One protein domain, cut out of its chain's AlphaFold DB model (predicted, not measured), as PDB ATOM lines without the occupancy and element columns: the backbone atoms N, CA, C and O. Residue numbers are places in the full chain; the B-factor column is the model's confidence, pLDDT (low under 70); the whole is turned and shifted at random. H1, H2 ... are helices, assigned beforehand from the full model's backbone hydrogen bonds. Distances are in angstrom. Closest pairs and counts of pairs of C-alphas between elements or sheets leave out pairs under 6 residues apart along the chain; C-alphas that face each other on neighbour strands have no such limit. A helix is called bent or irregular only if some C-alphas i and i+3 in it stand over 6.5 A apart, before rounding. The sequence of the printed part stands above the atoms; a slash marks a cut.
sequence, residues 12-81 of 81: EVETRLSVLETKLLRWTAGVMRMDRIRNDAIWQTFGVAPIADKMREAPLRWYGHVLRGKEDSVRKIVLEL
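AT A GLANCE: This is residues 12 to 81 of the 81 residues of an uncharacterized protein of Heligmosomoides polygyrus (UniProt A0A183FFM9). Two long helices, H1 and H3, meet near their first residues and run away from each other in a wide, open angle, with the short helix H2 packed on the later part of H1 and the short helix H4 at the far end of H3. H3 makes a long arm between the H1 and H2 end and H4, and its residues 57 to 62 stand free. The printed part has 70 residues with four named helices, H1, H2, H3 and H4 in that order, and no named strand; the class is all helix. The whole is extended, with a radius of gyration of the C-alphas of 18.1 A and spans of 57 by 23 by 15 A.

HOW THE PARTS SIT: H1, residues 12 to 28, and H2, residues 39 to 46, touch, H1 with residues 22 to 26 alone; their closest C-alphas, of Thr 22 and Asn 39, are 6.9 A apart. They run the same way at a steep tilt of 55 degrees. H1 with residues 14 to 21 alone also touches residues 51 to 55 of H3, residues 51 to 67; the closest C-alphas, of Glu 14 and Ala 52, are 5.9 A apart. H1 and H3 run opposite ways at a steep tilt of 45 degrees. H2 and H3 are apart, though they follow each other in the chain. H3 and H4, residues 74 to 80, touch only at the corner by their link, and only just, with 3 pairs of C-alphas within 8 A. The closest are the C-alphas of Val 66 and Lys 76, 5.7 A apart. Their lines stand at 72 degrees, only just about perpendicular. H4 is apart from H1 and from H2. In H1, H2 and H4 every O i to N i+4 pair is within hydrogen-bond range; in H3 11 of 13 are.

IN THESE COORDINATES: H1 begins at C-alpha 12, at (20.178, -45.765, -31.370), and is 24.4 A long from first to last C-alpha. H2 runs from Asn 39 to Phe 46. H3 begins at C-alpha 51, at (22.688, -40.464, -19.460), and is 24.8 A long. H3 is neither bent nor irregular, but only just: C-alphas 55 and 58 are 6.1 A apart. H4 ends at C-alpha 80, at (-2.388, -54.971, -19.575).

THE WHOLE: The two C-alphas farthest apart, of Met 34 and Asp 72, are 57.3 A from each other. The link from H2 to H3 is tight, those from H1 to H2 and from H3 to H4 are short, and no link is long. The printed part has no cut and ends at Leu 81, the chain's last residue. The mean pLDDT of the printed part is 88.3, and no printed residue is under 70.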
ATOM      1  N   GLU A  12      19.203 -46.540 -30.613       88.81
ATOM      2  CA  GLU A  12      20.178 -45.765 -31.370       88.81
ATOM      3  C   GLU A  12      20.418 -44.379 -30.760       88.81
ATOM      4  O   GLU A  12      21.572 -43.991 -30.575       88.81
ATOM      5  N   VAL A  13      19.360 -43.641 -30.408       88.50
ATOM      6  CA  VAL A  13      19.487 -42.317 -29.776       88.50
ATOM      7  C   VAL A  13      20.152 -42.436 -28.403       88.50
ATOM      8  O   VAL A  13      21.072 -41.674 -28.112       88.50
ATOM      9  N   GLU A  14      19.763 -43.431 -27.601       88.75
ATOM     10  CA  GLU A  14      20.392 -43.744 -26.306       88.75
ATOM     11  C   GLU A  14      21.901 -44.014 -26.466       88.75
ATOM     12  O   GLU A  14      22.729 -43.447 -25.749       88.75
ATOM     13  N   THR A  15      22.277 -44.815 -27.468       91.06
ATOM     14  CA  THR A  15      23.682 -45.139 -27.759       91.06
ATOM     15  C   THR A  15      24.461 -43.904 -28.210       91.06
ATOM     16  O   THR A  15      25.552 -43.640 -27.703       91.06
ATOM     17  N   ARG A  16      23.905 -43.113 -29.138       93.25
ATOM     18  CA  ARG A  16      24.541 -41.885 -29.640       93.25
ATOM     19  C   ARG A  16      24.790 -40.893 -28.504       93.25
ATOM     20  O   ARG A  16      25.894 -40.366 -28.398       93.25
ATOM     21  N   LEU A  17      23.807 -40.685 -27.630       92.88
ATOM     22  CA  LEU A  17      23.944 -39.803 -26.470       92.88
ATOM     23  C   LEU A  17      24.971 -40.322 -25.458       92.88
ATOM     24  O   LEU A  17      25.785 -39.538 -24.980       92.88
ATOM     25  N   SER A  18      25.015 -41.631 -25.208       91.69
ATOM     26  CA  SER A  18      26.012 -42.241 -24.311       91.69
ATOM     27  C   SER A  18      27.450 -42.065 -24.823       91.69
ATOM     28  O   SER A  18      28.379 -41.807 -24.051       91.69
ATOM     29  N   VAL A  19      27.651 -42.155 -26.144       93.25
ATOM     30  CA  VAL A  19      28.953 -41.890 -26.780       93.25
ATOM     31  C   VAL A  19      29.331 -40.414 -26.668       93.25
ATOM     32  O   VAL A  19      30.480 -40.105 -26.344       93.25
ATOM     33  N   LEU A  20      28.386 -39.503 -26.919       95.06
ATOM     34  CA  LEU A  20      28.612 -38.061 -26.792       95.06
ATOM     35  C   LEU A  20      28.963 -37.668 -25.353       95.06
ATOM     36  O   LEU A  20      29.946 -36.957 -25.152       95.06
ATOM     37  N   GLU A  21      28.228 -38.180 -24.366       94.62
ATOM     38  CA  GLU A  21      28.499 -37.969 -22.942       94.62
ATOM     39  C   GLU A  21      29.910 -38.439 -22.576       94.62
ATOM     40  O   GLU A  21      30.713 -37.660 -22.067       94.62
ATOM     41  N   THR A  22      30.256 -39.686 -22.910       93.31
ATOM     42  CA  THR A  22      31.588 -40.238 -22.616       93.31
ATOM     43  C   THR A  22      32.696 -39.399 -23.256       93.31
ATOM     44  O   THR A  22      33.735 -39.156 -22.639       93.31
ATOM     45  N   LYS A  23      32.501 -38.950 -24.504       94.12
ATOM     46  CA  LYS A  23      33.480 -38.124 -25.220       94.12
ATOM     47  C   LYS A  23      33.656 -36.761 -24.552       94.12
ATOM     48  O   LYS A  23      34.791 -36.310 -24.420       94.12
ATOM     49  N   LEU A  24      32.561 -36.142 -24.117       94.88
ATOM     50  CA  LEU A  24      32.582 -34.863 -23.416       94.88
ATOM     51  C   LEU A  24      33.279 -34.988 -22.059       94.88
ATOM     52  O   LEU A  24      34.221 -34.250 -21.799       94.88
ATOM     53  N   LEU A  25      32.888 -35.964 -21.237       93.94
ATOM     54  CA  LEU A  25      33.476 -36.170 -19.912       93.94
ATOM     55  C   LEU A  25      34.976 -36.467 -19.988       93.94
ATOM     56  O   LEU A  25      35.757 -35.921 -19.212       93.94
ATOM     57  N   ARG A  26      35.407 -37.286 -20.958       93.06
ATOM     58  CA  ARG A  26      36.838 -37.543 -21.191       93.06
ATOM     59  C   ARG A  26      37.587 -36.288 -21.605       93.06
ATOM     60  O   ARG A  26      38.684 -36.060 -21.111       93.06
ATOM     61  N   TRP A  27      37.001 -35.484 -22.487       93.81
ATOM     62  CA  TRP A  27      37.610 -34.230 -22.914       93.81
ATOM     63  C   TRP A  27      37.760 -33.250 -21.745       93.81
ATOM     64  O   TRP A  27      38.843 -32.711 -21.545       93.81
ATOM     65  N   THR A  28      36.723 -33.094 -20.920       93.69
ATOM     66  CA  THR A  28      36.758 -32.234 -19.728       93.69
ATOM     67  C   THR A  28      37.750 -32.730 -18.675       93.69
ATOM     68  O   THR A  28      38.425 -31.918 -18.051       93.69
ATOM     69  N   ALA A  29      37.881 -34.046 -18.491       90.75
ATOM     70  CA  ALA A  29      38.855 -34.628 -17.567       90.75
ATOM     71  C   ALA A  29      40.284 -34.716 -18.137       90.75
ATOM     72  O   ALA A  29      41.179 -35.184 -17.439       90.75
ATOM     73  N   GLY A  30      40.510 -34.330 -19.399       93.50
ATOM     74  CA  GLY A  30      41.808 -34.489 -20.062       93.50
ATOM     75  C   GLY A  30      42.244 -35.949 -20.245       93.50
ATOM     76  O   GLY A  30      43.427 -36.214 -20.437       93.50
ATOM     77  N   VAL A  31      41.305 -36.899 -20.187       91.75
ATOM     78  CA  VAL A  31      41.587 -38.336 -20.264       91.75
ATOM     79  C   VAL A  31      41.801 -38.740 -21.715       91.75
ATOM     80  O   VAL A  31      40.906 -38.658 -22.564       91.75
ATOM     81  N   MET A  32      42.994 -39.242 -21.992       87.81
ATOM     82  CA  MET A  32      43.377 -39.787 -23.277       87.81
ATOM     83  C   MET A  32      43.033 -41.273 -23.375       87.81
ATOM     84  O   MET A  32      42.880 -42.006 -22.398       87.81
ATOM     85  N   ARG A  33      42.952 -41.774 -24.612       84.06
ATOM     86  CA  ARG A  33      42.705 -43.202 -24.868       84.06
ATOM     87  C   ARG A  33      43.791 -44.104 -24.256       84.06
ATOM     88  O   ARG A  33      43.507 -45.263 -23.956       84.06
ATOM     89  N   MET A  34      45.010 -43.586 -24.078       90.69
ATOM     90  CA  MET A  34      46.139 -44.317 -23.493       90.69
ATOM     91  C   MET A  34      45.984 -44.583 -21.996       90.69
ATOM     92  O   MET A  34      46.508 -45.587 -21.525       90.69
ATOM     93  N   ASP A  35      45.203 -43.766 -21.288       88.94
ATOM     94  CA  ASP A  35      45.001 -43.914 -19.844       88.94
ATOM     95  C   ASP A  35      44.175 -45.162 -19.507       88.94
ATOM     96  O   ASP A  35      44.165 -45.624 -18.369       88.94
ATOM     97  N   ARG A  36      43.476 -45.735 -20.504       88.69
ATOM     98  CA  ARG A  36      42.669 -46.967 -20.387       88.69
ATOM     99  C   ARG A  36      41.680 -46.944 -19.209       88.69
ATOM    100  O   ARG A  36      41.280 -47.995 -18.708       88.69
ATOM    101  N   ILE A  37      41.245 -45.752 -18.807       90.19
ATOM    102  CA  ILE A  37      40.281 -45.549 -17.726       90.19
ATOM    103  C   ILE A  37      38.905 -46.051 -18.179       90.19
ATOM    104  O   ILE A  37      38.444 -45.764 -19.290       90.19
ATOM    105  N   ARG A  38      38.245 -46.827 -17.311       91.56
ATOM    106  CA  ARG A  38      36.876 -47.312 -17.536       91.56
ATOM    107  C   ARG A  38      35.889 -46.143 -17.517       91.56
ATOM    108  O   ARG A  38      36.047 -45.221 -16.725       91.56
ATOM    109  N   ASN A  39      34.840 -46.210 -18.337       88.75
ATOM    110  CA  ASN A  39      33.805 -45.168 -18.352       88.75
ATOM    111  C   ASN A  39      33.122 -45.012 -16.986       88.75
ATOM    112  O   ASN A  39      32.923 -43.885 -16.550       88.75
ATOM    113  N   ASP A  40      32.895 -46.116 -16.268       90.75
ATOM    114  CA  ASP A  40      32.340 -46.101 -14.905       90.75
ATOM    115  C   ASP A  40      33.159 -45.238 -13.941       90.75
ATOM    116  O   ASP A  40      32.599 -44.466 -13.168       90.75
ATOM    117  N   ALA A  41      34.489 -45.300 -14.036       92.25
ATOM    118  CA  ALA A  41      35.374 -44.481 -13.214       92.25
ATOM    119  C   ALA A  41      35.306 -42.992 -13.597       92.25
ATOM    120  O   ALA A  41      35.427 -42.129 -12.730       92.25
ATOM    121  N   ILE A  42      35.069 -42.678 -14.876       92.19
ATOM    122  CA  ILE A  42      34.885 -41.298 -15.343       92.19
ATOM    123  C   ILE A  42      33.587 -40.736 -14.758       92.19
ATOM    124  O   ILE A  42      33.620 -39.691 -14.115       92.19
ATOM    125  N   TRP A  43      32.466 -41.451 -14.888       94.19
ATOM    126  CA  TRP A  43      31.190 -41.022 -14.305       94.19
ATOM    127  C   TRP A  43      31.268 -40.862 -12.778       94.19
ATOM    128  O   TRP A  43      30.794 -39.857 -12.250       94.19
ATOM    129  N   GLN A  44      31.946 -41.779 -12.076       93.00
ATOM    130  CA  GLN A  44      32.184 -41.667 -10.630       93.00
ATOM    131  C   GLN A  44      33.014 -40.435 -10.260       93.00
ATOM    132  O   GLN A  44      32.664 -39.737  -9.314       93.00
ATOM    133  N   THR A  45      34.073 -40.133 -11.020       92.00
ATOM    134  CA  THR A  45      34.916 -38.945 -10.788       92.00
ATOM    135  C   THR A  45      34.109 -37.650 -10.886       92.00
ATOM    136  O   THR A  45      34.319 -36.727 -10.105       92.00
ATOM    137  N   PHE A  46      33.160 -37.591 -11.821       90.69
ATOM    138  CA  PHE A  46      32.272 -36.441 -11.988       90.69
ATOM    139  C   PHE A  46      31.040 -36.467 -11.069       90.69
ATOM    140  O   PHE A  46      30.298 -35.489 -11.033       90.69
ATOM    141  N   GLY A  47      30.796 -37.561 -10.338       93.12
ATOM    142  CA  GLY A  47      29.604 -37.723  -9.502       93.12
ATOM    143  C   GLY A  47      28.289 -37.718 -10.292       93.12
ATOM    144  O   GLY A  47      27.245 -37.364  -9.748       93.12
ATOM    145  N   VAL A  48      28.330 -38.078 -11.579       91.19
ATOM    146  CA  VAL A  48      27.161 -38.076 -12.469       91.19
ATOM    147  C   VAL A  48      26.687 -39.501 -12.741       91.19
ATOM    148  O   VAL A  48      27.486 -40.427 -12.867       91.19
ATOM    149  N   ALA A  49      25.372 -39.680 -12.849       92.25
ATOM    150  CA  ALA A  49      24.800 -40.925 -13.354       92.25
ATOM    151  C   ALA A  49      24.855 -40.934 -14.894       92.25
ATOM    152  O   ALA A  49      24.634 -39.873 -15.484       92.25
ATOM    153  N   PRO A  50      25.076 -42.092 -15.540       92.19
ATOM    154  CA  PRO A  50      25.069 -42.198 -16.996       92.19
ATOM    155  C   PRO A  50      23.768 -41.677 -17.617       92.19
ATOM    156  O   PRO A  50      22.669 -41.935 -17.107       92.19
ATOM    157  N   ILE A  51      23.864 -41.008 -18.768       90.69
ATOM    158  CA  ILE A  51      22.688 -40.464 -19.460       90.69
ATOM    159  C   ILE A  51      21.676 -41.554 -19.828       90.69
ATOM    160  O   ILE A  51      20.473 -41.326 -19.739       90.69
ATOM    161  N   ALA A  52      22.144 -42.759 -20.164       88.19
ATOM    162  CA  ALA A  52      21.284 -43.904 -20.452       88.19
ATOM    163  C   ALA A  52      20.371 -44.258 -19.264       88.19
ATOM    164  O   ALA A  52      19.175 -44.494 -19.446       88.19
ATOM    165  N   ASP A  53      20.891 -44.211 -18.036       89.81
ATOM    166  CA  ASP A  53      20.092 -44.478 -16.837       89.81
ATOM    167  C   ASP A  53      19.051 -43.380 -16.609       89.81
ATOM    168  O   ASP A  53      17.896 -43.670 -16.292       89.81
ATOM    169  N   LYS A  54      19.410 -42.118 -16.871       87.25
ATOM    170  CA  LYS A  54      18.466 -40.993 -16.833       87.25
ATOM    171  C   LYS A  54      17.374 -41.097 -17.890       87.25
ATOM    172  O   LYS A  54      16.211 -40.816 -17.602       87.25
ATOM    173  N   MET A  55      17.719 -41.553 -19.088       86.12
ATOM    174  CA  MET A  55      16.750 -41.792 -20.154       86.12
ATOM    175  C   MET A  55      15.798 -42.943 -19.812       86.12
ATOM    176  O   MET A  55      14.626 -42.882 -20.172       86.12
ATOM    177  N   ARG A  56      16.264 -43.961 -19.077       84.94
ATOM    178  CA  ARG A  56      15.432 -45.078 -18.593       84.94
ATOM    179  C   ARG A  56      14.571 -44.711 -17.384       84.94
ATOM    180  O   ARG A  56      13.505 -45.296 -17.198       84.94
ATOM    181  N   GLU A  57      14.984 -43.730 -16.588       86.50
ATOM    182  CA  GLU A  57      14.259 -43.287 -15.395       86.50
ATOM    183  C   GLU A  57      12.869 -42.713 -15.729       86.50
ATOM    184  O   GLU A  57      11.894 -43.021 -15.041       86.50
ATOM    185  N   ALA A  58      12.745 -41.913 -16.793       82.81
ATOM    186  CA  ALA A  58      11.474 -41.286 -17.161       82.81
ATOM    187  C   ALA A  58      10.378 -42.304 -17.561       82.81
ATOM    188  O   ALA A  58       9.291 -42.240 -16.975       82.81
ATOM    189  N   PRO A  59      10.637 -43.287 -18.451       82.00
ATOM    190  CA  PRO A  59       9.702 -44.379 -18.711       82.00
ATOM    191  C   PRO A  59       9.320 -45.138 -17.441       82.00
ATOM    192  O   PRO A  59       8.141 -45.360 -17.199       82.00
ATOM    193  N   LEU A  60      10.288 -45.492 -16.586       83.25
ATOM    194  CA  LEU A  60      10.012 -46.237 -15.353       83.25
ATOM    195  C   LEU A  60       9.129 -45.452 -14.378       83.25
ATOM    196  O   LEU A  60       8.230 -46.023 -13.759       83.25
ATOM    197  N   ARG A  61       9.337 -44.137 -14.257       87.00
ATOM    198  CA  ARG A  61       8.463 -43.263 -13.463       87.00
ATOM    199  C   ARG A  61       7.047 -43.220 -14.029       87.00
ATOM    200  O   ARG A  61       6.099 -43.271 -13.245       87.00
ATOM    201  N   TRP A  62       6.899 -43.162 -15.355       85.25
ATOM    202  CA  TRP A  62       5.598 -43.222 -16.021       85.25
ATOM    203  C   TRP A  62       4.906 -44.568 -15.786       85.25
ATOM    204  O   TRP A  62       3.780 -44.580 -15.298       85.25
ATOM    205  N   TYR A  63       5.599 -45.691 -15.999       82.25
ATOM    206  CA  TYR A  63       5.074 -47.026 -15.696       82.25
ATOM    207  C   TYR A  63       4.655 -47.138 -14.230       82.25
ATOM    208  O   TYR A  63       3.542 -47.558 -13.932       82.25
ATOM    209  N   GLY A  64       5.495 -46.682 -13.300       87.25
ATOM    210  CA  GLY A  64       5.153 -46.661 -11.879       87.25
ATOM    211  C   GLY A  64       3.930 -45.791 -11.567       87.25
ATOM    212  O   GLY A  64       3.157 -46.122 -10.671       87.25
ATOM    213  N   HIS A  65       3.731 -44.689 -12.293       86.44
ATOM    214  CA  HIS A  65       2.531 -43.863 -12.169       86.44
ATOM    215  C   HIS A  65       1.283 -44.588 -12.687       86.44
ATOM    216  O   HIS A  65       0.259 -44.560 -12.012       86.44
ATOM    217  N   VAL A  66       1.379 -45.278 -13.827       83.94
ATOM    218  CA  VAL A  66       0.281 -46.086 -14.379       83.94
ATOM    219  C   VAL A  66      -0.086 -47.234 -13.436       83.94
ATOM    220  O   VAL A  66      -1.261 -47.406 -13.128       83.94
ATOM    221  N   LEU A  67       0.902 -47.954 -12.896       85.00
ATOM    222  CA  LEU A  67       0.682 -49.080 -11.979       85.00
ATOM    223  C   LEU A  67       0.004 -48.665 -10.665       85.00
ATOM    224  O   LEU A  67      -0.838 -49.397 -10.150       85.00
ATOM    225  N   ARG A  68       0.337 -47.481 -10.133       89.25
ATOM    226  CA  ARG A  68      -0.324 -46.907  -8.944       89.25
ATOM    227  C   ARG A  68      -1.698 -46.296  -9.242       89.25
ATOM    228  O   ARG A  68      -2.392 -45.890  -8.312       89.25
ATOM    229  N   GLY A  69      -2.071 -46.181 -10.515       85.50
ATOM    230  CA  GLY A  69      -3.384 -45.719 -10.941       85.50
ATOM    231  C   GLY A  69      -4.487 -46.742 -10.657       85.50
ATOM    232  O   GLY A  69      -4.231 -47.920 -10.399       85.50
ATOM    233  N   LYS A  70      -5.736 -46.274 -10.720       86.75
ATOM    234  CA  LYS A  70      -6.938 -47.103 -10.546       86.75
ATOM    235  C   LYS A  70      -7.004 -48.195 -11.627       86.75
ATOM    236  O   LYS A  70      -6.726 -47.884 -12.787       86.75
ATOM    237  N   GLU A  71      -7.386 -49.421 -11.250       80.69
ATOM    238  CA  GLU A  71      -7.554 -50.581 -12.153       80.69
ATOM    239  C   GLU A  71      -8.303 -50.221 -13.443       80.69
ATOM    240  O   GLU A  71      -7.818 -50.492 -14.533       80.69
ATOM    241  N   ASP A  72      -9.415 -49.494 -13.325       82.88
ATOM    242  CA  ASP A  72     -10.287 -49.163 -14.462       82.88
ATOM    243  C   ASP A  72      -9.773 -47.999 -15.326       82.88
ATOM    244  O   ASP A  72     -10.460 -47.521 -16.232       82.88
ATOM    245  N   SER A  73      -8.597 -47.446 -15.016       82.44
ATOM    246  CA  SER A  73      -8.061 -46.339 -15.799       82.44
ATOM    247  C   SER A  73      -7.630 -46.826 -17.180       82.44
ATOM    248  O   SER A  73      -6.917 -47.819 -17.310       82.44
ATOM    249  N   VAL A  74      -7.993 -46.067 -18.221       81.75
ATOM    250  CA  VAL A  74      -7.655 -46.376 -19.626       81.75
ATOM    251  C   VAL A  74      -6.167 -46.699 -19.793       81.75
ATOM    252  O   VAL A  74      -5.812 -47.616 -20.517       81.75
ATOM    253  N   ARG A  75      -5.287 -45.984 -19.081       80.94
ATOM    254  CA  ARG A  75      -3.831 -46.182 -19.145       80.94
ATOM    255  C   ARG A  75      -3.376 -47.533 -18.583       80.94
ATOM    256  O   ARG A  75      -2.415 -48.081 -19.102       80.94
ATOM    257  N   LYS A  76      -4.032 -48.042 -17.535       82.12
ATOM    258  CA  LYS A  76      -3.710 -49.329 -16.899       82.12
ATOM    259  C   LYS A  76      -4.305 -50.493 -17.693       82.12
ATOM    260  O   LYS A  76      -3.594 -51.445 -17.966       82.12
ATOM    261  N   ILE A  77      -5.531 -50.336 -18.200       83.38
ATOM    262  CA  ILE A  77      -6.152 -51.296 -19.130       83.38
ATOM    263  C   ILE A  77      -5.310 -51.448 -20.406       83.38
ATOM    264  O   ILE A  77      -5.013 -52.561 -20.812       83.38
ATOM    265  N   VAL A  78      -4.876 -50.341 -21.021       81.81
ATOM    266  CA  VAL A  78      -4.027 -50.365 -22.231       81.81
ATOM    267  C   VAL A  78      -2.635 -50.945 -21.962       81.81
ATOM    268  O   VAL A  78      -2.006 -51.442 -22.885       81.81
ATOM    269  N   LEU A  79      -2.141 -50.878 -20.722       80.75
ATOM    270  CA  LEU A  79      -0.868 -51.491 -20.341       80.75
ATOM    271  C   LEU A  79      -0.971 -53.020 -20.184       80.75
ATOM    272  O   LEU A  79       0.032 -53.703 -20.368       80.75
ATOM    273  N   GLU A  80      -2.143 -53.537 -19.804       75.94
ATOM    274  CA  GLU A  80      -2.388 -54.971 -19.575       75.94
ATOM    275  C   GLU A  80      -2.957 -55.721 -20.796       75.94
ATOM    276  O   GLU A  80      -3.065 -56.948 -20.753       75.94
ATOM    277  N   LEU A  81      -3.300 -55.004 -21.873       71.44
ATOM    278  CA  LEU A  81      -3.671 -55.559 -23.184       71.44
ATOM    279  C   LEU A  81      -2.433 -55.894 -24.028       71.44
ATOM    280  O   LEU A  81      -2.474 -56.945 -24.706       71.44
TER     281      LEU A  81